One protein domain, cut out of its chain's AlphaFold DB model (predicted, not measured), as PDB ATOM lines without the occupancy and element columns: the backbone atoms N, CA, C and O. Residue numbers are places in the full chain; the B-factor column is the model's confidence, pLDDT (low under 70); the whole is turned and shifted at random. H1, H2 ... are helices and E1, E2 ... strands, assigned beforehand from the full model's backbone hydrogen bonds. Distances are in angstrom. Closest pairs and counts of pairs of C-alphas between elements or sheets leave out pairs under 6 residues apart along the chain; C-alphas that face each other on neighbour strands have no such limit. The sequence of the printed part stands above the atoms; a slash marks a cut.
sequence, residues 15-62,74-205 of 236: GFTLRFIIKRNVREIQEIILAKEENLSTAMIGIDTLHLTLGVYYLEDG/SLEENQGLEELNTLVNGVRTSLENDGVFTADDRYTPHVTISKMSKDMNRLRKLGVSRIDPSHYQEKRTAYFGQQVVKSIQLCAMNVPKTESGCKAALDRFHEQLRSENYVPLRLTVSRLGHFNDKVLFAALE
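Overview. This is residues 15 to 62 and 74 to 205 of the 236 residues of the protein "A-kinase anchor protein 7 isoform gamma" of Crassostrea gigas (UniProt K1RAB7). A curled, strongly twisted sheet of four strands has the long helix H1 over one face; small helices H2 and H4 sit beyond one end, the touching pair H3 and H5 beyond the other. Printed are 180 residues with five named helices and four named strands, ordered H1 H2 H3 E1 H4 E2 H5 E3 E4. The sheet, E1 E4 E3 E2, is antiparallel; the class is mixed. The whole is compact, radius of gyration of the C-alphas 17.7 A, spanning 49 by 37 by 29 A.

Arrangement. Start at edge strand E1, residues 110 to 115, antiparallel to E4, residues 199 to 204; N 111 and O 202 are 2.9 A apart, within hydrogen-bond range. E4 forms a hairpin with E3, residues 186 to 195, which bends by 72 degrees at residue 191; N 193 and O 201 are 2.9 A apart. Next comes edge strand E2, residues 143 to 148, antiparallel to E3; N 147 and O 187 are 2.8 A apart. H1, residues 15 to 36, is on the sheet at a height of 9.0 A, over E3 and E2; its closest C-alphas to E2 are Ile 22 and Phe 144, 4.8 A. H2, residues 38 to 43, and H3, residues 79 to 97, only graze the sheet. H4, residues 120 to 125, is close but not clearly touching H2: C-alphas Asn 39 and Leu 123, the closest, are 6.8 A apart. H3, with residues 91 to 95 alone, touches H5, residues 166 to 177, at a steep tilt of 42 degrees, opposite ways; C-alphas Leu 95 and Ala 169, the closest, are 6.4 A apart. Every O i to N i+4 pair is within range in H3, H4 and H5, against 14 of 18 in H1 and 0 of 2 in H2, which has 2 of 3 O i to N i+3 pairs.

Along the chain. Find C-alpha 15 at (55.428, 59.949, 65.273); H1 runs 33.0 A from there. H3 is 26.8 A long, E3 25.0 A. E4 ends at C-alpha 204, (42.383, 62.161, 76.940).

Size, cuts and confidence. Residues 63 to 73 are cut out, a 29.0 A gap between C-alphas 62 and 74. Links H3 to E1, H4 to E2 and E2 to H5 are long; residues 158 to 163 stand free. In this model pLDDT is under 70 in 76 printed residues, among them 148 to 186.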
ATOM      1  N   GLY A  15      55.352  58.950  64.208       41.44
ATOM      2  CA  GLY A  15      55.428  59.949  65.273       41.44
ATOM      3  C   GLY A  15      55.551  61.394  64.778       41.44
ATOM      4  O   GLY A  15      55.429  62.312  65.596       41.44
ATOM      5  N   PHE A  16      55.852  61.612  63.493       45.38
ATOM      6  CA  PHE A  16      55.828  62.933  62.867       45.38
ATOM      7  C   PHE A  16      54.384  63.258  62.487       45.38
ATOM      8  O   PHE A  16      53.827  64.217  63.021       45.38
ATOM      9  N   THR A  17      53.736  62.379  61.718       46.53
ATOM     10  CA  THR A  17      52.344  62.503  61.249       46.53
ATOM     11  C   THR A  17      51.338  62.682  62.393       46.53
ATOM     12  O   THR A  17      50.503  63.585  62.350       46.53
ATOM     13  N   LEU A  18      51.473  61.920  63.481       53.41
ATOM     14  CA  LEU A  18      50.596  62.009  64.657       53.41
ATOM     15  C   LEU A  18      50.645  63.380  65.365       53.41
ATOM     16  O   LEU A  18      49.608  63.917  65.765       53.41
ATOM     17  N   ARG A  19      51.827  64.015  65.436       55.12
ATOM     18  CA  ARG A  19      52.000  65.360  66.022       55.12
ATOM     19  C   ARG A  19      51.285  66.439  65.203       55.12
ATOM     20  O   ARG A  19      50.824  67.433  65.768       55.12
ATOM     21  N   PHE A  20      51.198  66.266  63.881       62.84
ATOM     22  CA  PHE A  20      50.503  67.217  63.009       62.84
ATOM     23  C   PHE A  20      48.993  67.181  63.206       62.84
ATOM     24  O   PHE A  20      48.373  68.241  63.174       62.84
ATOM     25  N   ILE A  21      48.408  66.008  63.455       75.44
ATOM     26  CA  ILE A  21      46.949  65.856  63.533       75.44
ATOM     27  C   ILE A  21      46.390  66.601  64.750       75.44
ATOM     28  O   ILE A  21      45.499  67.430  64.582       75.44
ATOM     29  N   ILE A  22      46.977  66.421  65.941       81.38
ATOM     30  CA  ILE A  22      46.515  67.121  67.155       81.38
ATOM     31  C   ILE A  22      46.664  68.631  66.998       81.38
ATOM     32  O   ILE A  22      45.713  69.374  67.229       81.38
ATOM     33  N   LYS A  23      47.833  69.101  66.553       86.56
ATOM     34  CA  LYS A  23      48.072  70.535  66.334       86.56
ATOM     35  C   LYS A  23      47.103  71.136  65.317       86.56
ATOM     36  O   LYS A  23      46.615  72.244  65.523       86.56
ATOM     37  N   ARG A  24      46.829  70.419  64.225       88.75
ATOM     38  CA  ARG A  24      45.877  70.838  63.194       88.75
ATOM     39  C   ARG A  24      44.460  70.910  63.752       88.75
ATOM     40  O   ARG A  24      43.813  71.934  63.584       88.75
ATOM     41  N   ASN A  25      44.011  69.869  64.447       88.12
ATOM     42  CA  ASN A  25      42.652  69.806  64.973       88.12
ATOM     43  C   ASN A  25      42.449  70.844  66.091       88.12
ATOM     44  O   ASN A  25      41.414  71.497  66.127       88.12
ATOM     45  N   VAL A  26      43.446  71.090  66.952       90.19
ATOM     46  CA  VAL A  26      43.385  72.196  67.929       90.19
ATOM     47  C   VAL A  26      43.278  73.549  67.227       90.19
ATOM     48  O   VAL A  26      42.470  74.373  67.648       90.19
ATOM     49  N   ARG A  27      44.037  73.776  66.146       93.12
ATOM     50  CA  ARG A  27      43.941  75.014  65.357       93.12
ATOM     51  C   ARG A  27      42.540  75.210  64.774       93.12
ATOM     52  O   ARG A  27      41.982  76.285  64.945       93.12
ATOM     53  N   GLU A  28      41.956  74.172  64.183       93.06
ATOM     54  CA  GLU A  28      40.592  74.222  63.634       93.06
ATOM     55  C   GLU A  28      39.565  74.617  64.712       93.06
ATOM     56  O   GLU A  28      38.697  75.455  64.479       93.06
ATOM     57  N   ILE A  29      39.688  74.079  65.933       92.38
ATOM     58  CA  ILE A  29      38.822  74.478  67.055       92.38
ATOM     59  C   ILE A  29      39.025  75.943  67.441       92.38
ATOM     60  O   ILE A  29      38.046  76.644  67.695       92.38
ATOM     61  N   GLN A  30      40.274  76.412  67.496       94.62
ATOM     62  CA  GLN A  30      40.554  77.818  67.786       94.62
ATOM     63  C   GLN A  30      39.929  78.728  66.722       94.62
ATOM     64  O   GLN A  30      39.286  79.707  67.081       94.62
ATOM     65  N   GLU A  31      40.037  78.380  65.441       95.62
ATOM     66  CA  GLU A  31      39.434  79.131  64.331       95.62
ATOM     67  C   GLU A  31      37.903  79.192  64.440       95.62
ATOM     68  O   GLU A  31      37.330  80.277  64.347       95.62
ATOM     69  N   ILE A  32      37.240  78.067  64.727       94.06
ATOM     70  CA  ILE A  32      35.779  78.014  64.918       94.06
ATOM     71  C   ILE A  32      35.331  78.901  66.085       94.06
ATOM     72  O   ILE A  32      34.333  79.613  65.979       94.06
ATOM     73  N   ILE A  33      36.061  78.872  67.202       94.06
ATOM     74  CA  ILE A  33      35.738  79.695  68.372       94.06
ATOM     75  C   ILE A  33      35.941  81.175  68.057       94.06
ATOM     76  O   ILE A  33      35.082  81.985  68.389       94.06
ATOM     77  N   LEU A  34      37.050  81.531  67.410       96.25
ATOM     78  CA  LEU A  34      37.374  82.921  67.092       96.25
ATOM     79  C   LEU A  34      36.451  83.518  66.031       96.25
ATOM     80  O   LEU A  34      36.193  84.714  66.072       96.25
ATOM     81  N   ALA A  35      35.901  82.696  65.135       96.75
ATOM     82  CA  ALA A  35      34.860  83.129  64.209       96.75
ATOM     83  C   ALA A  35      33.556  83.530  64.925       96.75
ATOM     84  O   ALA A  35      32.796  84.341  64.402       96.75
ATOM     85  N   LYS A  36      33.290  82.964  66.111       95.94
ATOM     86  CA  LYS A  36      32.109  83.272  66.935       95.94
ATOM     87  C   LYS A  36      32.390  84.352  67.991       95.94
ATOM     88  O   LYS A  36      31.484  85.100  68.333       95.94
ATOM     89  N   GLU A  37      33.624  84.448  68.486       95.62
ATOM     90  CA  GLU A  37      34.068  85.451  69.462       95.62
ATOM     91  C   GLU A  37      35.563  85.778  69.284       95.62
ATOM     92  O   GLU A  37      36.449  85.113  69.836       95.62
ATOM     93  N   GLU A  38      35.863  86.832  68.522       96.81
ATOM     94  CA  GLU A  38      37.236  87.222  68.160       96.81
ATOM     95  C   GLU A  38      38.067  87.737  69.348       96.81
ATOM     96  O   GLU A  38      39.301  87.610  69.375       96.81
ATOM     97  N   ASN A  39      37.408  88.277  70.380       96.31
ATOM     98  CA  ASN A  39      38.094  88.855  71.535       96.31
ATOM     99  C   ASN A  39      38.808  87.787  72.376       96.31
ATOM    100  O   ASN A  39      39.704  88.119  73.152       96.31
ATOM    101  N   LEU A  40      38.474  86.502  72.197       95.00
ATOM    102  CA  LEU A  40      39.158  85.373  72.834       95.00
ATOM    103  C   LEU A  40      40.550  85.079  72.251       95.00
ATOM    104  O   LEU A  40      41.254  84.220  72.786       95.00
ATOM    105  N   SER A  41      40.985  85.775  71.198       94.56
ATOM    106  CA  SER A  41      42.289  85.562  70.544       94.56
ATOM    107  C   SER A  41      43.473  85.571  71.515       94.56
ATOM    108  O   SER A  41      44.335  84.695  71.444       94.56
ATOM    109  N   THR A  42      43.491  86.477  72.496       92.31
ATOM    110  CA  THR A  42      44.576  86.550  73.495       92.31
ATOM    111  C   THR A  42      44.515  85.443  74.555       92.31
ATOM    112  O   THR A  42      45.519  85.150  75.214       92.31
ATOM    113  N   ALA A  43      43.367  84.770  74.693       92.62
ATOM    114  CA  ALA A  43      43.195  83.620  75.579       92.62
ATOM    115  C   ALA A  43      43.719  82.310  74.966       92.62
ATOM    116  O   ALA A  43      43.992  81.363  75.711       92.62
ATOM    117  N   MET A  44      43.899  82.243  73.643       93.62
ATOM    118  CA  MET A  44      44.343  81.028  72.955       93.62
ATOM    119  C   MET A  44      45.760  80.616  73.368       93.62
ATOM    120  O   MET A  44      46.657  81.444  73.577       93.62
ATOM    121  N   ILE A  45      45.977  79.311  73.518       89.19
ATOM    122  CA  ILE A  45      47.312  78.737  73.699       89.19
ATOM    123  C   ILE A  45      47.963  78.601  72.324       89.19
ATOM    124  O   ILE A  45      47.341  78.113  71.383       89.19
ATOM    125  N   GLY A  46      49.215  79.043  72.196       87.19
ATOM    126  CA  GLY A  46      49.939  78.923  70.935       87.19
ATOM    127  C   GLY A  46      50.124  77.450  70.572       87.19
ATOM    128  O   GLY A  46      50.549  76.662  71.417       87.19
ATOM    129  N   ILE A  47      49.840  77.085  69.321       87.25
ATOM    130  CA  ILE A  47      49.864  75.691  68.842       87.25
ATOM    131  C   ILE A  47      51.207  74.992  69.108       87.25
ATOM    132  O   ILE A  47      51.256  73.799  69.409       87.25
ATOM    133  N   ASP A  48      52.315  75.730  69.053       82.81
ATOM    134  CA  ASP A  48      53.649  75.176  69.302       82.81
ATOM    135  C   ASP A  48      54.006  75.025  70.780       82.81
ATOM    136  O   ASP A  48      54.972  74.342  71.107       82.81
ATOM    137  N   THR A  49      53.192  75.603  71.661       79.88
ATOM    138  CA  THR A  49      53.338  75.525  73.119       79.88
ATOM    139  C   THR A  49      52.402  74.505  73.764       79.88
ATOM    140  O   THR A  49      52.417  74.361  74.985       79.88
ATOM    141  N   LEU A  50      51.584  73.803  72.970       80.50
ATOM    142  CA  LEU A  50      50.704  72.748  73.469       80.50
ATOM    143  C   LEU A  50      51.535  71.657  74.152       80.50
ATOM    144  O   LEU A  50      52.454  71.094  73.559       80.50
ATOM    145  N   HIS A  51      51.185  71.361  75.396       75.44
ATOM    146  CA  HIS A  51      51.797  70.318  76.204       75.44
ATOM    147  C   HIS A  51      50.723  69.654  77.065       75.44
ATOM    148  O   HIS A  51      49.723  70.279  77.425       75.44
ATOM    149  N   LEU A  52      50.949  68.384  77.394       75.62
ATOM    150  CA  LEU A  52      50.248  67.702  78.469       75.62
ATOM    151  C   LEU A  52      51.065  67.932  79.741       75.62
ATOM    152  O   LEU A  52      52.218  67.513  79.822       75.62
ATOM    153  N   THR A  53      50.499  68.647  80.708       73.94
ATOM    154  CA  THR A  53      51.128  68.760  82.033       73.94
ATOM    155  C   THR A  53      50.978  67.415  82.724       73.94
ATOM    156  O   THR A  53      49.876  66.898  82.685       73.94
ATOM    157  N   LEU A  54      52.038  66.869  83.329       66.69
ATOM    158  CA  LEU A  54      52.000  65.610  84.098       66.69
ATOM    159  C   LEU A  54      51.914  65.830  85.615       66.69
ATOM    160  O   LEU A  54      51.521  64.946  86.365       66.69
ATOM    161  N   GLY A  55      52.304  67.017  86.068       66.25
ATOM    162  CA  GLY A  55      52.295  67.408  87.467       66.25
ATOM    163  C   GLY A  55      52.861  68.813  87.621       66.25
ATOM    164  O   GLY A  55      53.569  69.311  86.740       66.25
ATOM    165  N   VAL A  56      52.523  69.458  88.731       69.31
ATOM    166  CA  VAL A  56      53.088  70.746  89.132       69.31
ATOM    167  C   VAL A  56      53.819  70.510  90.437       69.31
ATOM    168  O   VAL A  56      53.241  69.950  91.360       69.31
ATOM    169  N   TYR A  57      55.073  70.933  90.506       66.75
ATOM    170  CA  TYR A  57      55.944  70.689  91.649       66.75
ATOM    171  C   TYR A  57      56.516  72.011  92.148       66.75
ATOM    172  O   TYR A  57      56.752  72.927  91.351       66.75
ATOM    173  N   TYR A  58      56.743  72.108  93.455       63.84
ATOM    174  CA  TYR A  58      57.487  73.222  94.033       63.84
ATOM    175  C   TYR A  58      58.963  72.846  94.127       63.84
ATOM    176  O   TYR A  58      59.312  71.799  94.659       63.84
ATOM    177  N   LEU A  59      59.816  73.718  93.601       56.31
ATOM    178  CA  LEU A  59      61.259  73.688  93.815       56.31
ATOM    179  C   LEU A  59      61.516  74.776  94.879       56.31
ATOM    180  O   LEU A  59      61.046  75.894  94.676       56.31
ATOM    181  N   GLU A  60      62.107  74.437  96.030       55.31
ATOM    182  CA  GLU A  60      62.277  75.283  97.246       55.31
ATOM    183  C   GLU A  60      62.796  76.721  96.959       55.31
ATOM    184  O   GLU A  60      63.446  76.942  95.942       55.31
ATOM    185  N   ASP A  61      62.611  77.788  97.756       37.25
ATOM    186  CA  ASP A  61      61.956  78.054  99.049       37.25
ATOM    187  C   ASP A  61      60.656  78.851  98.849       37.25
ATOM    188  O   ASP A  61      60.648  79.958  98.298       37.25
ATOM    189  N   GLY A  62      59.541  78.349  99.369       40.06
ATOM    190  CA  GLY A  62      58.315  79.131  99.445       40.06
ATOM    191  C   GLY A  62      57.087  78.279  99.233       40.06
ATOM    192  O   GLY A  62      56.598  78.141  98.114       40.06
ATOM    193  N   SER A  74      37.286  63.635  87.656       26.94
ATOM    194  CA  SER A  74      37.846  62.288  87.779       26.94
ATOM    195  C   SER A  74      37.722  61.575  86.437       26.94
ATOM    196  O   SER A  74      36.687  61.715  85.780       26.94
ATOM    197  N   LEU A  75      38.770  60.851  86.033       37.41
ATOM    198  CA  LEU A  75      38.732  60.014  84.837       37.41
ATOM    199  C   LEU A  75      38.599  58.536  85.190       37.41
ATOM    200  O   LEU A  75      39.294  58.069  86.087       37.41
ATOM    201  N   GLU A  76      37.722  57.819  84.483       36.03
ATOM    202  CA  GLU A  76      37.587  56.360  84.601       36.03
ATOM    203  C   GLU A  76      38.672  55.606  83.813       36.03
ATOM    204  O   GLU A  76      39.151  56.048  82.765       36.03
ATOM    205  N   GLU A  77      39.037  54.439  84.336       42.00
ATOM    206  CA  GLU A  77      40.230  53.656  84.007       42.00
ATOM    207  C   GLU A  77      40.218  53.079  82.571       42.00
ATOM    208  O   GLU A  77      39.246  52.479  82.119       42.00
ATOM    209  N   ASN A  78      41.320  53.244  81.828       53.38
ATOM    210  CA  ASN A  78      41.704  52.380  80.699       53.38
ATOM    211  C   ASN A  78      43.210  52.106  80.751       53.38
ATOM    212  O   ASN A  78      43.946  52.803  81.446       53.38
ATOM    213  N   GLN A  79      43.664  51.137  79.953       54.41
ATOM    214  CA  GLN A  79      45.063  50.709  79.902       54.41
ATOM    215  C   GLN A  79      46.046  51.868  79.631       54.41
ATOM    216  O   GLN A  79      47.041  52.008  80.332       54.41
ATOM    217  N   GLY A  80      45.763  52.749  78.662       61.03
ATOM    218  CA  GLY A  80      46.650  53.881  78.353       61.03
ATOM    219  C   GLY A  80      46.699  54.942  79.461       61.03
ATOM    220  O   GLY A  80      47.733  55.566  79.696       61.03
ATOM    221  N   LEU A  81      45.594  55.150  80.175       66.38
ATOM    222  CA  LEU A  81      45.517  56.054  81.317       66.38
ATOM    223  C   LEU A  81      46.165  55.442  82.565       66.38
ATOM    224  O   LEU A  81      46.806  56.163  83.321       66.38
ATOM    225  N   GLU A  82      46.053  54.132  82.767       68.12
ATOM    226  CA  GLU A  82      46.728  53.391  83.837       68.12
ATOM    227  C   GLU A  82      48.250  53.426  83.662       68.12
ATOM    228  O   GLU A  82      48.982  53.752  84.600       68.12
ATOM    229  N   GLU A  83      48.737  53.194  82.443       67.88
ATOM    230  CA  GLU A  83      50.153  53.340  82.097       67.88
ATOM    231  C   GLU A  83      50.624  54.795  82.289       67.88
ATOM    232  O   GLU A  83      51.705  55.032  82.837       67.88
ATOM    233  N   LEU A  84      49.801  55.788  81.920       71.19
ATOM    234  CA  LEU A  84      50.091  57.205  82.173       71.19
ATOM    235  C   LEU A  84      50.133  57.531  83.670       71.19
ATOM    236  O   LEU A  84      51.016  58.261  84.110       71.19
ATOM    237  N   ASN A  85      49.202  57.005  84.460       73.56
ATOM    238  CA  ASN A  85      49.167  57.207  85.906       73.56
ATOM    239  C   ASN A  85      50.362  56.534  86.580       73.56
ATOM    240  O   ASN A  85      50.982  57.133  87.454       73.56
ATOM    241  N   THR A  86      50.744  55.341  86.129       73.94
ATOM    242  CA  THR A  86      51.957  54.646  86.577       73.94
ATOM    243  C   THR A  86      53.200  55.479  86.280       73.94
ATOM    244  O   THR A  86      54.030  55.683  87.164       73.94
ATOM    245  N   LEU A  87      53.295  56.041  85.070       72.56
ATOM    246  CA  LEU A  87      54.367  56.956  84.678       72.56
ATOM    247  C   LEU A  87      54.408  58.200  85.579       72.56
ATOM    248  O   LEU A  87      55.461  58.545  86.108       72.56
ATOM    249  N   VAL A  88      53.265  58.863  85.773       75.19
ATOM    250  CA  VAL A  88      53.133  60.068  86.609       75.19
ATOM    251  C   VAL A  88      53.507  59.773  88.059       75.19
ATOM    252  O   VAL A  88      54.242  60.549  88.667       75.19
ATOM    253  N   ASN A  89      53.053  58.644  88.601       76.94
ATOM    254  CA  ASN A  89      53.378  58.208  89.954       76.94
ATOM    255  C   ASN A  89      54.866  57.865  90.085       76.94
ATOM    256  O   ASN A  89      55.480  58.256  91.068       76.94
ATOM    257  N   GLY A  90      55.474  57.219  89.086       74.69
ATOM    258  CA  GLY A  90      56.915  56.955  89.062       74.69
ATOM    259  C   GLY A  90      57.750  58.239  89.071       74.69
ATOM    260  O   GLY A  90      58.685  58.361  89.862       74.69
ATOM    261  N   VAL A  91      57.371  59.231  88.251       70.94
ATOM    262  CA  VAL A  91      58.000  60.566  88.261       70.94
ATOM    263  C   VAL A  91      57.830  61.225  89.626       70.94
ATOM    264  O   VAL A  91      58.804  61.739  90.173       70.94
ATOM    265  N   ARG A  92      56.615  61.190  90.191       76.62
ATOM    266  CA  ARG A  92      56.319  61.776  91.503       76.62
ATOM    267  C   ARG A  92      57.191  61.153  92.591       76.62
ATOM    268  O   ARG A  92      57.899  61.889  93.263       76.62
ATOM    269  N   THR A  93      57.211  59.826  92.699       75.12
ATOM    270  CA  THR A  93      58.016  59.106  93.697       75.12
ATOM    271  C   THR A  93      59.506  59.427  93.568       75.12
ATOM    272  O   THR A  93      60.176  59.640  94.575       75.12
ATOM    273  N   SER A  94      60.047  59.504  92.344       68.81
ATOM    274  CA  SER A  94      61.451  59.882  92.148       68.81
ATOM    275  C   SER A  94      61.735  61.305  92.625       68.81
ATOM    276  O   SER A  94      62.763  61.530  93.251       68.81
ATOM    277  N   LEU A  95      60.850  62.255  92.320       67.25
ATOM    278  CA  LEU A  95      60.994  63.650  92.736       67.25
ATOM    279  C   LEU A  95      60.855  63.812  94.254       67.25
ATOM    280  O   LEU A  95      61.657  64.514  94.863       67.25
ATOM    281  N   GLU A  96      59.906  63.119  94.877       76.19
ATOM    282  CA  GLU A  96      59.705  63.141  96.331       76.19
ATOM    283  C   GLU A  96      60.910  62.567  97.087       76.19
ATOM    284  O   GLU A  96      61.324  63.140  98.094       76.19
ATOM    285  N   ASN A  97      61.534  61.500  96.571       74.50
ATOM    286  CA  ASN A  97      62.783  60.957  97.124       74.50
ATOM    287  C   ASN A  97      63.943  61.966  97.079       74.50
ATOM    288  O   ASN A  97      64.855  61.890  97.899       74.50
ATOM    289  N   ASP A  98      63.894  62.911  96.139       66.62
ATOM    290  CA  ASP A  98      64.852  64.007  95.991       66.62
ATOM    291  C   ASP A  98      64.386  65.306  96.691       66.62
ATOM    292  O   ASP A  98      64.975  66.366  96.480       66.62
ATOM    293  N   GLY A  99      63.330  65.248  97.516       68.44
ATOM    294  CA  GLY A  99      62.801  66.385  98.285       68.44
ATOM    295  C   GLY A  99      61.880  67.334  97.507       68.44
ATOM    296  O   GLY A  99      61.543  68.408  97.999       68.44
ATOM    297  N   VAL A 100      61.451  66.966  96.295       67.81
ATOM    298  CA  VAL A 100      60.583  67.780  95.433       67.81
ATOM    299  C   VAL A 100      59.141  67.279  95.507       67.81
ATOM    300  O   VAL A 100      58.790  66.242  94.947       67.81
ATOM    301  N   PHE A 101      58.276  68.054  96.158       72.88
ATOM    302  CA  PHE A 101      56.890  67.658  96.416       72.88
ATOM    303  C   PHE A 101      55.900  68.238  95.398       72.88
ATOM    304  O   PHE A 101      56.065  69.354  94.881       72.88
ATOM    305  N   THR A 102      54.841  67.474  95.116       68.50
ATOM    306  CA  THR A 102      53.750  67.909  94.232       68.50
ATOM    307  C   THR A 102      52.929  69.038  94.861       68.50
ATOM    308  O   THR A 102      52.726  69.101  96.072       68.50
ATOM    309  N   ALA A 103      52.439  69.943  94.019       63.56
ATOM    310  CA  ALA A 103      51.582  71.054  94.409       63.56
ATOM    311  C   ALA A 103      50.105  70.672  94.552       63.56
ATOM    312  O   ALA A 103      49.361  71.365  95.249       63.56
ATOM    313  N   ASP A 104      49.695  69.605  93.870       64.50
ATOM    314  CA  ASP A 104      48.347  69.043  93.877       64.50
ATOM    315  C   ASP A 104      48.459  67.515  93.775       64.50
ATOM    316  O   ASP A 104      49.305  66.989  93.041       64.50
ATOM    317  N   ASP A 105      47.635  66.805  94.532       59.09
ATOM    318  CA  ASP A 105      47.520  65.349  94.497       59.09
ATOM    319  C   ASP A 105      46.561  64.883  93.391       59.09
ATOM    320  O   ASP A 105      46.674  63.759  92.896       59.09
ATOM    321  N   ARG A 106      45.655  65.761  92.939       61.16
ATOM    322  CA  ARG A 106      44.666  65.464  91.903       61.16
ATOM    323  C   ARG A 106      45.187  65.838  90.523       61.16
ATOM    324  O   ARG A 106      45.365  67.003  90.172       61.16
ATOM    325  N   TYR A 107      45.391  64.809  89.709       64.81
ATOM    326  CA  TYR A 107      45.882  64.926  88.345       64.81
ATOM    327  C   TYR A 107      44.798  64.545  87.327       64.81
ATOM    328  O   TYR A 107      44.391  63.391  87.247       64.81
ATOM    329  N   THR A 108      44.360  65.511  86.515       68.94
ATOM    330  CA  THR A 108      43.511  65.261  85.338       68.94
ATOM    331  C   THR A 108      44.320  65.582  84.080       68.94
ATOM    332  O   THR A 108      44.481  66.768  83.767       68.94
ATOM    333  N   PRO A 109      44.837  64.587  83.337       74.81
ATOM    334  CA  PRO A 109      45.540  64.820  82.079       74.81
ATOM    335  C   PRO A 109      44.649  65.520  81.046       74.81
ATOM    336  O   PRO A 109      43.593  65.018  80.661       74.81
ATOM    337  N   HIS A 110      45.090  66.679  80.563       81.00
ATOM    338  CA  HIS A 110      44.412  67.422  79.505       81.00
ATOM    339  C   HIS A 110      45.382  68.303  78.711       81.00
ATOM    340  O   HIS A 110      46.415  68.743  79.217       81.00
ATOM    341  N   VAL A 111      45.017  68.621  77.469       82.00
ATOM    342  CA  VAL A 111      45.728  69.591  76.627       82.00
ATOM    343  C   VAL A 111      44.959  70.907  76.645       82.00
ATOM    344  O   VAL A 111      43.852  70.994  76.114       82.00
ATOM    345  N   THR A 112      45.517  71.952  77.262       85.62
ATOM    346  CA  THR A 112      44.861  73.270  77.303       85.62
ATOM    347  C   THR A 112      44.848  73.919  75.913       85.62
ATOM    348  O   THR A 112      45.898  74.136  75.316       85.62
ATOM    349  N   ILE A 113      43.660  74.288  75.426       89.56
ATOM    350  CA  ILE A 113      43.446  74.971  74.137       89.56
ATOM    351  C   ILE A 113      43.352  76.485  74.332       89.56
ATOM    352  O   ILE A 113      43.897  77.258  73.541       89.56
ATOM    353  N   SER A 114      42.658  76.917  75.387       88.00
ATOM    354  CA  SER A 114      42.443  78.328  75.708       88.00
ATOM    355  C   SER A 114      42.344  78.534  77.214       88.00
ATOM    356  O   SER A 114      41.789  77.699  77.931       88.00
ATOM    357  N   LYS A 115      42.875  79.657  77.700       91.31
ATOM    358  CA  LYS A 115      42.837  80.053  79.109       91.31
ATOM    359  C   LYS A 115      42.610  81.558  79.224       91.31
ATOM    360  O   LYS A 115      43.533  82.351  79.039       91.31
ATOM    361  N   MET A 116      41.406  81.963  79.629       89.75
ATOM    362  CA  MET A 116      41.044  83.382  79.770       89.75
ATOM    363  C   MET A 116      41.908  84.134  80.787       89.75
ATOM    364  O   MET A 116      42.068  85.346  80.687       89.75
ATOM    365  N   SER A 117      42.487  83.445  81.780       87.06
ATOM    366  CA  SER A 117      43.334  84.097  82.790       87.06
ATOM    367  C   SER A 117      44.579  84.769  82.198       87.06
ATOM    368  O   SER A 117      45.172  85.592  82.884       87.06
ATOM    369  N   LYS A 118      44.965  84.434  80.956       87.50
ATOM    370  CA  LYS A 118      46.056  85.097  80.229       87.50
ATOM    371  C   LYS A 118      45.792  86.583  79.985       87.50
ATOM    372  O   LYS A 118      46.743  87.347  79.929       87.50
ATOM    373  N   ASP A 119      44.525  86.982  79.862       89.94
ATOM    374  CA  ASP A 119      44.156  88.365  79.541       89.94
ATOM    375  C   ASP A 119      42.793  88.774  80.131       89.94
ATOM    376  O   ASP A 119      41.994  89.506  79.546       89.94
ATOM    377  N   MET A 120      42.497  88.267  81.331       88.19
ATOM    378  CA  MET A 120      41.185  88.401  81.978       88.19
ATOM    379  C   MET A 120      40.727  89.861  82.105       88.19
ATOM    380  O   MET A 120      39.540  90.155  81.984       88.19
ATOM    381  N   ASN A 121      41.658  90.786  82.352       91.62
ATOM    382  CA  ASN A 121      41.340  92.203  82.514       91.62
ATOM    383  C   ASN A 121      40.866  92.838  81.204       91.62
ATOM    384  O   ASN A 121      39.913  93.615  81.222       91.62
ATOM    385  N   ARG A 122      41.504  92.512  80.075       93.94
ATOM    386  CA  ARG A 122      41.076  92.985  78.757       93.94
ATOM    387  C   ARG A 122      39.759  92.335  78.354       93.94
ATOM    388  O   ARG A 122      38.845  93.048  77.962       93.94
ATOM    389  N   LEU A 123      39.637  91.018  78.519       93.38
ATOM    390  CA  LEU A 123      38.426  90.269  78.165       93.38
ATOM    391  C   LEU A 123      37.190  90.829  78.875       93.38
ATOM    392  O   LEU A 123      36.189  91.115  78.228       93.38
ATOM    393  N   ARG A 124      37.292  91.116  80.180       93.06
ATOM    394  CA  ARG A 124      36.207  91.758  80.939       93.06
ATOM    395  C   ARG A 124      35.836  93.141  80.407       93.06
ATOM    396  O   ARG A 124      34.654  93.457  80.366       93.06
ATOM    397  N   LYS A 125      36.817  93.959  80.003       95.38
ATOM    398  CA  LYS A 125      36.564  95.280  79.391       95.38
ATOM    399  C   LYS A 125      35.853  95.166  78.042       95.38
ATOM    400  O   LYS A 125      35.087  96.053  77.697       95.38
ATOM    401  N   LEU A 126      36.096  94.077  77.317       94.62
ATOM    402  CA  LEU A 126      35.451  93.750  76.044       94.62
ATOM    403  C   LEU A 126      34.108  93.017  76.227       94.62
ATOM    404  O   LEU A 126      33.512  92.587  75.250       94.62
ATOM    405  N   GLY A 127      33.624  92.852  77.465       94.62
ATOM    406  CA  GLY A 127      32.357  92.172  77.760       94.62
ATOM    407  C   GLY A 127      32.433  90.641  77.785       94.62
ATOM    408  O   GLY A 127      31.439  89.982  78.082       94.62
ATOM    409  N   VAL A 128      33.610  90.053  77.561       94.69
ATOM    410  CA  VAL A 128      33.805  88.598  77.528       94.69
ATOM    411  C   VAL A 128      34.132  88.075  78.925       94.69
ATOM    412  O   VAL A 128      35.227  88.265  79.460       94.69
ATOM    413  N   SER A 129      33.167  87.389  79.537       91.31
ATOM    414  CA  SER A 129      33.285  86.844  80.901       91.31
ATOM    415  C   SER A 129      33.514  85.329  80.957       91.31
ATOM    416  O   SER A 129      33.951  84.820  81.996       91.31
ATOM    417  N   ARG A 130      33.260  84.630  79.846       91.06
ATOM    418  CA  ARG A 130      33.371  83.175  79.689       91.06
ATOM    419  C   ARG A 130      33.613  82.783  78.229       91.06
ATOM    420  O   ARG A 130      33.343  83.566  77.323       91.06
ATOM    421  N   ILE A 131      34.077  81.559  78.024       89.62
ATOM    422  CA  ILE A 131      34.098  80.852  76.745       89.62
ATOM    423  C   ILE A 131      32.750  80.136  76.632       89.62
ATOM    424  O   ILE A 131      32.540  79.122  77.296       89.62
ATOM    425  N   ASP A 132      31.821  80.684  75.851       91.69
ATOM    426  CA  ASP A 132      30.475  80.116  75.742       91.69
ATOM    427  C   ASP A 132      30.518  78.697  75.131       91.69
ATOM    428  O   ASP A 132      31.099  78.518  74.052       91.69
ATOM    429  N   PRO A 133      29.918  77.673  75.772       88.69
ATOM    430  CA  PRO A 133      29.878  76.316  75.232       88.69
ATOM    431  C   PRO A 133      29.279  76.193  73.826       88.69
ATOM    432  O   PRO A 133      29.678  75.303  73.070       88.69
ATOM    433  N   SER A 134      28.367  77.090  73.438       91.62
ATOM    434  CA  SER A 134      27.803  77.140  72.080       91.62
ATOM    435  C   SER A 134      28.853  77.452  71.006       91.62
ATOM    436  O   SER A 134      28.689  77.076  69.840       91.62
ATOM    437  N   HIS A 135      29.986  78.061  71.379       91.19
ATOM    438  CA  HIS A 135      31.061  78.357  70.436       91.19
ATOM    439  C   HIS A 135      31.696  77.082  69.864       91.19
ATOM    440  O   HIS A 135      32.096  77.063  68.702       91.19
ATOM    441  N   TYR A 136      31.727  75.993  70.636       88.62
ATOM    442  CA  TYR A 136      32.422  74.754  70.273       88.62
ATOM    443  C   TYR A 136      31.555  73.489  70.388       88.62
ATOM    444  O   TYR A 136      32.069  72.375  70.273       88.62
ATOM    445  N   GLN A 137      30.242  73.633  70.593       88.38
ATOM    446  CA  GLN A 137      29.314  72.515  70.802       88.38
ATOM    447  C   GLN A 137      29.362  71.467  69.679       88.38
ATOM    448  O   GLN A 137      29.398  70.272  69.961       88.38
ATOM    449  N   GLU A 138      29.443  71.908  68.423       88.12
ATOM    450  CA  GLU A 138      29.540  71.053  67.225       88.12
ATOM    451  C   GLU A 138      30.780  70.148  67.229       88.12
ATOM    452  O   GLU A 138      30.828  69.122  66.558       88.12
ATOM    453  N   LYS A 139      31.797  70.528  68.002       86.69
ATOM    454  CA  LYS A 139      33.074  69.831  68.107       86.69
ATOM    455  C   LYS A 139      33.292  69.234  69.498       86.69
ATOM    456  O   LYS A 139      34.396  68.802  69.818       86.69
ATOM    457  N   ARG A 140      32.252  69.171  70.342       84.12
ATOM    458  CA  ARG A 140      32.361  68.675  71.726       84.12
ATOM    459  C   ARG A 140      32.905  67.248  71.803       84.12
ATOM    460  O   ARG A 140      33.627  66.934  72.741       84.12
ATOM    461  N   THR A 141      32.595  66.411  70.817       83.00
ATOM    462  CA  THR A 141      33.063  65.021  70.709       83.00
ATOM    463  C   THR A 141      34.211  64.847  69.712       83.00
ATOM    464  O   THR A 141      34.504  63.727  69.304       83.00
ATOM    465  N   ALA A 142      34.876  65.937  69.307       80.31
ATOM    466  CA  ALA A 142      35.930  65.886  68.302       80.31
ATOM    467  C   ALA A 142      37.093  64.980  68.730       80.31
ATOM    468  O   ALA A 142      37.577  65.036  69.862       80.31
ATOM    469  N   TYR A 143      37.566  64.179  67.783       83.81
ATOM    470  CA  TYR A 143      38.805  63.427  67.902       83.81
ATOM    471  C   TYR A 143      39.983  64.313  67.480       83.81
ATOM    472  O   TYR A 143      39.991  64.870  66.379       83.81
ATOM    473  N   PHE A 144      40.985  64.461  68.347       82.88
ATOM    474  CA  PHE A 144      42.155  65.296  68.072       82.88
ATOM    475  C   PHE A 144      43.332  64.489  67.534       82.88
ATOM    476  O   PHE A 144      44.139  65.048  66.801       82.88
ATOM    477  N   GLY A 145      43.434  63.200  67.855       79.44
ATOM    478  CA  GLY A 145      44.528  62.347  67.395       79.44
ATOM    479  C   GLY A 145      45.154  61.537  68.519       79.44
ATOM    480  O   GLY A 145      44.794  61.674  69.686       79.44
ATOM    481  N   GLN A 146      46.134  60.720  68.151       77.62
ATOM    482  CA  GLN A 146      46.971  59.982  69.090       77.62
ATOM    483  C   GLN A 146      48.357  60.615  69.183       77.62
ATOM    484  O   GLN A 146      48.869  61.146  68.203       77.62
ATOM    485  N   GLN A 147      48.980  60.539  70.353       71.00
ATOM    486  CA  GLN A 147      50.337  61.010  70.590       71.00
ATOM    487  C   GLN A 147      51.138  59.936  71.314       71.00
ATOM    488  O   GLN A 147      50.783  59.514  72.410       71.00
ATOM    489  N   VAL A 148      52.264  59.542  70.721       67.31
ATOM    490  CA  VAL A 148      53.276  58.733  71.408       67.31
ATOM    491  C   VAL A 148      54.074  59.639  72.347       67.31
ATOM    492  O   VAL A 148      54.568  60.687  71.909       67.31
ATOM    493  N   VAL A 149      54.219  59.261  73.616       67.44
ATOM    494  CA  VAL A 149      55.070  59.969  74.580       67.44
ATOM    495  C   VAL A 149      56.532  59.714  74.222       67.44
ATOM    496  O   VAL A 149      57.026  58.598  74.318       67.44
ATOM    497  N   LYS A 150      57.224  60.763  73.766       61.97
ATOM    498  CA  LYS A 150      58.636  60.689  73.340       61.97
ATOM    499  C   LYS A 150      59.619  61.092  74.434       61.97
ATOM    500  O   LYS A 150      60.759  60.645  74.439       61.97
ATOM    501  N   SER A 151      59.201  62.005  75.302       62.81
ATOM    502  CA  SER A 151      60.043  62.582  76.346       62.81
ATOM    503  C   SER A 151      59.176  63.279  77.384       62.81
ATOM    504  O   SER A 151      58.180  63.906  77.018       62.81
ATOM    505  N   ILE A 152      59.612  63.263  78.638       65.06
ATOM    506  CA  ILE A 152      59.057  64.096  79.708       65.06
ATOM    507  C   ILE A 152      59.997  65.275  79.925       65.06
ATOM    508  O   ILE A 152      61.209  65.112  79.888       65.06
ATOM    509  N   GLN A 153      59.467  66.473  80.130       62.53
ATOM    510  CA  GLN A 153      60.281  67.663  80.358       62.53
ATOM    511  C   GLN A 153      59.828  68.350  81.635       62.53
ATOM    512  O   GLN A 153      58.635  68.379  81.936       62.53
ATOM    513  N   LEU A 154      60.781  68.941  82.349       63.84
ATOM    514  CA  LEU A 154      60.478  69.859  83.431       63.84
ATOM    515  C   LEU A 154      60.524  71.289  82.917       63.84
ATOM    516  O   LEU A 154      61.524  71.735  82.355       63.84
ATOM    517  N   CYS A 155      59.436  72.012  83.153       60.00
ATOM    518  CA  CYS A 155      59.271  73.385  82.714       60.00
ATOM    519  C   CYS A 155      59.128  74.298  83.935       60.00
ATOM    520  O   CYS A 155      58.211  74.130  84.736       60.00
ATOM    521  N   ALA A 156      60.008  75.293  84.064       62.44
ATOM    522  CA  ALA A 156      59.861  76.335  85.074       62.44
ATOM    523  C   ALA A 156      58.751  77.318  84.659       62.44
ATOM    524  O   ALA A 156      58.779  77.856  83.553       62.44
ATOM    525  N   MET A 157      57.776  77.565  85.543       59.44
ATOM    526  CA  MET A 157      56.653  78.475  85.257       59.44
ATOM    527  C   MET A 157      56.976  79.952  85.526       59.44
ATOM    528  O   MET A 157      56.422  80.819  84.860       59.44
ATOM    529  N   ASN A 158      57.850  80.237  86.499       53.66
ATOM    530  CA  ASN A 158      58.078  81.593  87.023       53.66
ATOM    531  C   ASN A 158      59.561  82.004  87.073       53.66
ATOM    532  O   ASN A 158      59.881  83.040  87.650       53.66
ATOM    533  N   VAL A 159      60.469  81.207  86.500       49.94
ATOM    534  CA  VAL A 159      61.919  81.459  86.538       49.94
ATOM    535  C   VAL A 159      62.469  81.392  85.109       49.94
ATOM    536  O   VAL A 159      62.071  80.492  84.359       49.94
ATOM    537  N   PRO A 160      63.365  82.310  84.695       41.69
ATOM    538  CA  PRO A 160      64.197  82.105  83.513       41.69
ATOM    539  C   PRO A 160      64.913  80.754  83.603       41.69
ATOM    540  O   PRO A 160      65.205  80.282  84.695       41.69
ATOM    541  N   LYS A 161      65.173  80.118  82.458       42.91
ATOM    542  CA  LYS A 161      65.782  78.782  82.366       42.91
ATOM    543  C   LYS A 161      67.199  78.763  82.961       42.91
ATOM    544  O   LYS A 161      68.172  78.827  82.219       42.91
ATOM    545  N   THR A 162      67.329  78.675  84.273       42.34
ATOM    546  CA  THR A 162      68.600  78.406  84.943       42.34
ATOM    547  C   THR A 162      68.432  77.193  85.834       42.34
ATOM    548  O   THR A 162      67.525  77.116  86.659       42.34
ATOM    549  N   GLU A 163      69.280  76.215  85.538       51.44
ATOM    550  CA  GLU A 163      69.335  74.871  86.088       51.44
ATOM    551  C   GLU A 163      69.615  74.876  87.590       51.44
ATOM    552  O   GLU A 163      70.629  75.413  88.028       51.44
ATOM    553  N   SER A 164      68.793  74.177  88.369       46.56
ATOM    554  CA  SER A 164      69.227  73.648  89.663       46.56
ATOM    555  C   SER A 164      68.388  72.435  90.077       46.56
ATOM    556  O   SER A 164      67.163  72.442  89.952       46.56
ATOM    557  N   GLY A 165      69.075  71.378  90.537       49.16
ATOM    558  CA  GLY A 165      68.555  70.185  91.231       49.16
ATOM    559  C   GLY A 165      67.716  69.212  90.396       49.16
ATOM    560  O   GLY A 165      68.069  68.052  90.205       49.16
ATOM    561  N   CYS A 166      66.613  69.705  89.848       52.78
ATOM    562  CA  CYS A 166      65.526  68.887  89.323       52.78
ATOM    563  C   CYS A 166      65.862  68.201  87.979       52.78
ATOM    564  O   CYS A 166      65.328  67.144  87.655       52.78
ATOM    565  N   LYS A 167      66.813  68.759  87.212       56.06
ATOM    566  CA  LYS A 167      67.303  68.156  85.961       56.06
ATOM    567  C   LYS A 167      67.917  66.769  86.194       56.06
ATOM    568  O   LYS A 167      67.602  65.854  85.450       56.06
ATOM    569  N   ALA A 168      68.695  66.591  87.264       58.09
ATOM    570  CA  ALA A 168      69.333  65.309  87.571       58.09
ATOM    571  C   ALA A 168      68.313  64.206  87.917       58.09
ATOM    572  O   ALA A 168      68.506  63.054  87.537       58.09
ATOM    573  N   ALA A 169      67.212  64.557  88.594       57.53
ATOM    574  CA  ALA A 169      66.115  63.629  88.880       57.53
ATOM    575  C   ALA A 169      65.378  63.202  87.598       57.53
ATOM    576  O   ALA A 169      65.122  62.016  87.391       57.53
ATOM    577  N   LEU A 170      65.107  64.148  86.687       61.03
ATOM    578  CA  LEU A 170      64.539  63.820  85.376       61.03
ATOM    579  C   LEU A 170      65.502  63.043  84.480       61.03
ATOM    580  O   LEU A 170      65.042  62.169  83.754       61.03
ATOM    581  N   ASP A 171      66.803  63.324  84.529       64.19
ATOM    582  CA  ASP A 171      67.805  62.602  83.745       64.19
ATOM    583  C   ASP A 171      67.861  61.122  84.169       64.19
ATOM    584  O   ASP A 171      67.843  60.242  83.306       64.19
ATOM    585  N   ARG A 172      67.800  60.829  85.480       64.12
ATOM    586  CA  ARG A 172      67.662  59.453  86.003       64.12
ATOM    587  C   ARG A 172      66.368  58.784  85.547       64.12
ATOM    588  O   ARG A 172      66.374  57.621  85.152       64.12
ATOM    589  N   PHE A 173      65.256  59.516  85.559       61.44
ATOM    590  CA  PHE A 173      63.985  58.992  85.061       61.44
ATOM    591  C   PHE A 173      64.026  58.726  83.547       61.44
ATOM    592  O   PHE A 173      63.509  57.723  83.063       61.44
ATOM    593  N   HIS A 174      64.681  59.594  82.772       65.00
ATOM    594  CA  HIS A 174      64.887  59.391  81.335       65.00
ATOM    595  C   HIS A 174      65.747  58.167  81.050       65.00
ATOM    596  O   HIS A 174      65.505  57.491  80.055       65.00
ATOM    597  N   GLU A 175      66.732  57.869  81.893       64.75
ATOM    598  CA  GLU A 175      67.521  56.641  81.802       64.75
ATOM    599  C   GLU A 175      66.660  55.396  82.062       64.75
ATOM    600  O   GLU A 175      66.720  54.445  81.283       64.75
ATOM    601  N   GLN A 176      65.759  55.437  83.051       58.25
ATOM    602  CA  GLN A 176      64.780  54.366  83.281       58.25
ATOM    603  C   GLN A 176      63.850  54.152  82.074       58.25
ATOM    604  O   GLN A 176      63.617  53.007  81.678       58.25
ATOM    605  N   LEU A 177      63.380  55.230  81.431       55.03
ATOM    606  CA  LEU A 177      62.577  55.155  80.199       55.03
ATOM    607  C   LEU A 177      63.348  54.612  78.985       55.03
ATOM    608  O   LEU A 177      62.725  54.165  78.027       55.03
ATOM    609  N   ARG A 178      64.686  54.673  78.991       55.72
ATOM    610  CA  ARG A 178      65.543  54.144  77.916       55.72
ATOM    611  C   ARG A 178      65.943  52.681  78.121       55.72
ATOM    612  O   ARG A 178      66.612  52.132  77.249       55.72
ATOM    613  N   SER A 179      65.558  52.053  79.236       57.34
ATOM    614  CA  SER A 179      65.799  50.623  79.456       57.34
ATOM    615  C   SER A 179      65.094  49.768  78.391       57.34
ATOM    616  O   SER A 179      64.031  50.134  77.885       57.34
ATOM    617  N   GLU A 180      65.688  48.622  78.039       46.44
ATOM    618  CA  GLU A 180      65.361  47.818  76.843       46.44
ATOM    619  C   GLU A 180      63.920  47.260  76.773       46.44
ATOM    620  O   GLU A 180      63.540  46.682  75.759       46.44
ATOM    621  N   ASN A 181      63.089  47.476  77.799       53.44
ATOM    622  CA  ASN A 181      61.712  46.978  77.877       53.44
ATOM    623  C   ASN A 181      60.632  48.080  77.840       53.44
ATOM    624  O   ASN A 181      59.459  47.784  78.078       53.44
ATOM    625  N   TYR A 182      60.978  49.345  77.568       57.44
ATOM    626  CA  TYR A 182      59.977  50.418  77.530       57.44
ATOM    627  C   TYR A 182      59.139  50.388  76.241       57.44
ATOM    628  O   TYR A 182      59.628  50.674  75.146       57.44
ATOM    629  N   VAL A 183      57.843  50.100  76.381       57.69
ATOM    630  CA  VAL A 183      56.852  50.270  75.312       57.69
ATOM    631  C   VAL A 183      56.381  51.732  75.307       57.69
ATOM    632  O   VAL A 183      55.882  52.207  76.328       57.69
ATOM    633  N   PRO A 184      56.515  52.477  74.190       60.22
ATOM    634  CA  PRO A 184      56.131  53.883  74.147       60.22
ATOM    635  C   PRO A 184      54.636  54.089  74.396       60.22
ATOM    636  O   PRO A 184      53.797  53.633  73.616       60.22
ATOM    637  N   LEU A 185      54.319  54.848  75.446       66.56
ATOM    638  CA  LEU A 185      52.947  55.166  75.830       66.56
ATOM    639  C   LEU A 185      52.214  55.921  74.709       66.56
ATOM    640  O   LEU A 185      52.704  56.945  74.216       66.56
ATOM    641  N   ARG A 186      51.030  55.439  74.318       69.25
ATOM    642  CA  ARG A 186      50.167  56.056  73.297       69.25
ATOM    643  C   ARG A 186      48.944  56.689  73.947       69.25
ATOM    644  O   ARG A 186      48.124  56.003  74.540       69.25
ATOM    645  N   LEU A 187      48.807  58.001  73.795       73.19
ATOM    646  CA  LEU A 187      47.715  58.777  74.374       73.19
ATOM    647  C   LEU A 187      46.739  59.210  73.285       73.19
ATOM    648  O   LEU A 187      47.137  59.917  72.359       73.19
ATOM    649  N   THR A 188      45.466  58.839  73.402       78.62
ATOM    650  CA  THR A 188      44.411  59.378  72.535       78.62
ATOM    651  C   THR A 188      43.858  60.669  73.123       78.62
ATOM    652  O   THR A 188      43.417  60.684  74.267       78.62
ATOM    653  N   VAL A 189      43.837  61.742  72.333       81.81
ATOM    654  CA  VAL A 189      43.233  63.029  72.686       81.81
ATOM    655  C   VAL A 189      41.869  63.136  72.002       81.81
ATOM    656  O   VAL A 189      41.771  63.127  70.770       81.81
ATOM    657  N   SER A 190      40.803  63.256  72.786       80.62
ATOM    658  CA  SER A 190      39.433  63.356  72.289       80.62
ATOM    659  C   SER A 190      38.538  64.148  73.238       80.62
ATOM    660  O   SER A 190      38.762  64.213  74.445       80.62
ATOM    661  N   ARG A 191      37.476  64.724  72.668       84.56
ATOM    662  CA  ARG A 191      36.463  65.546  73.339       84.56
ATOM    663  C   ARG A 191      36.987  66.872  73.887       84.56
ATOM    664  O   ARG A 191      38.145  67.030  74.264       84.56
ATOM    665  N   LEU A 192      36.078  67.835  73.953       84.62
ATOM    666  CA  LEU A 192      36.301  69.126  74.586       84.62
ATOM    667  C   LEU A 192      35.701  69.135  75.990       84.62
ATOM    668  O   LEU A 192      34.543  68.758  76.192       84.62
ATOM    669  N   GLY A 193      36.484  69.621  76.945       83.12
ATOM    670  CA  GLY A 193      36.056  69.917  78.305       83.12
ATOM    671  C   GLY A 193      36.360  71.364  78.673       83.12
ATOM    672  O   GLY A 193      37.136  72.046  78.001       83.12
ATOM    673  N   HIS A 194      35.743  71.839  79.750       80.12
ATOM    674  CA  HIS A 194      36.025  73.163  80.288       80.12
ATOM    675  C   HIS A 194      36.200  73.149  81.802       80.12
ATOM    676  O   HIS A 194      35.681  72.275  82.494       80.12
ATOM    677  N   PHE A 195      36.881  74.170  82.321       80.38
ATOM    678  CA  PHE A 195      36.871  74.501  83.746       80.38
ATOM    679  C   PHE A 195      36.203  75.857  83.951       80.38
ATOM    680  O   PHE A 195      36.748  76.888  83.541       80.38
ATOM    681  N   ASN A 196      35.038  75.852  84.610       80.50
ATOM    682  CA  ASN A 196      34.264  77.052  84.956       80.50
ATOM    683  C   ASN A 196      34.046  78.008  83.765       80.50
ATOM    684  O   ASN A 196      34.146  79.223  83.945       80.50
ATOM    685  N   ASP A 197      33.882  77.465  82.553       85.00
ATOM    686  CA  ASP A 197      33.807  78.200  81.281       85.00
ATOM    687  C   ASP A 197      34.948  79.215  81.046       85.00
ATOM    688  O   ASP A 197      34.808  80.168  80.288       85.00
ATOM    689  N   LYS A 198      36.098  79.059  81.709       86.06
ATOM    690  CA  LYS A 198      37.249  79.987  81.631       86.06
ATOM    691  C   LYS A 198      38.496  79.355  81.036       86.06
ATOM    692  O   LYS A 198      39.431  80.062  80.649       86.06
ATOM    693  N   VAL A 199      38.529  78.031  81.007       85.19
ATOM    694  CA  VAL A 199      39.589  77.227  80.408       85.19
ATOM    695  C   VAL A 199      38.915  76.212  79.509       85.19
ATOM    696  O   VAL A 199      38.003  75.534  79.970       85.19
ATOM    697  N   LEU A 200      39.367  76.109  78.264       86.12
ATOM    698  CA  LEU A 200      38.956  75.076  77.321       86.12
ATOM    699  C   LEU A 200      40.129  74.121  77.113       86.12
ATOM    700  O   LEU A 200      41.263  74.567  76.906       86.12
ATOM    701  N   PHE A 201      39.861  72.823  77.141       86.75
ATOM    702  CA  PHE A 201      40.875  71.794  76.953       86.75
ATOM    703  C   PHE A 201      40.357  70.630  76.109       86.75
ATOM    704  O   PHE A 201      39.154  70.374  76.061       86.75
ATOM    705  N   ALA A 202      41.281  69.916  75.470       85.56
ATOM    706  CA  ALA A 202      41.024  68.590  74.931       85.56
ATOM    707  C   ALA A 202      41.381  67.539  75.988       85.56
ATOM    708  O   ALA A 202      42.458  67.607  76.594       85.56
ATOM    709  N   ALA A 203      40.467  66.608  76.243       81.31
ATOM    710  CA  ALA A 203      40.679  65.537  77.209       81.31
ATOM    711  C   ALA A 203      41.452  64.372  76.574       81.31
ATOM    712  O   ALA A 203      41.548  64.267  75.349       81.31
ATOM    713  N   LEU A 204      42.008  63.492  77.406       76.25
ATOM    714  CA  LEU A 204      42.383  62.161  76.940       76.25
ATOM    715  C   LEU A 204      41.133  61.267  76.855       76.25
ATOM    716  O   LEU A 204      40.121  61.522  77.516       76.25
ATOM    717  N   GLU A 205      41.165  60.267  75.977       70.31
ATOM    718  CA  GLU A 205      40.080  59.294  75.839       70.31
ATOM    719  C   GLU A 205      39.910  58.459  77.124       70.31
ATOM    720  O   GLU A 205      40.888  58.160  77.806       70.31
TER     721      GLU A 205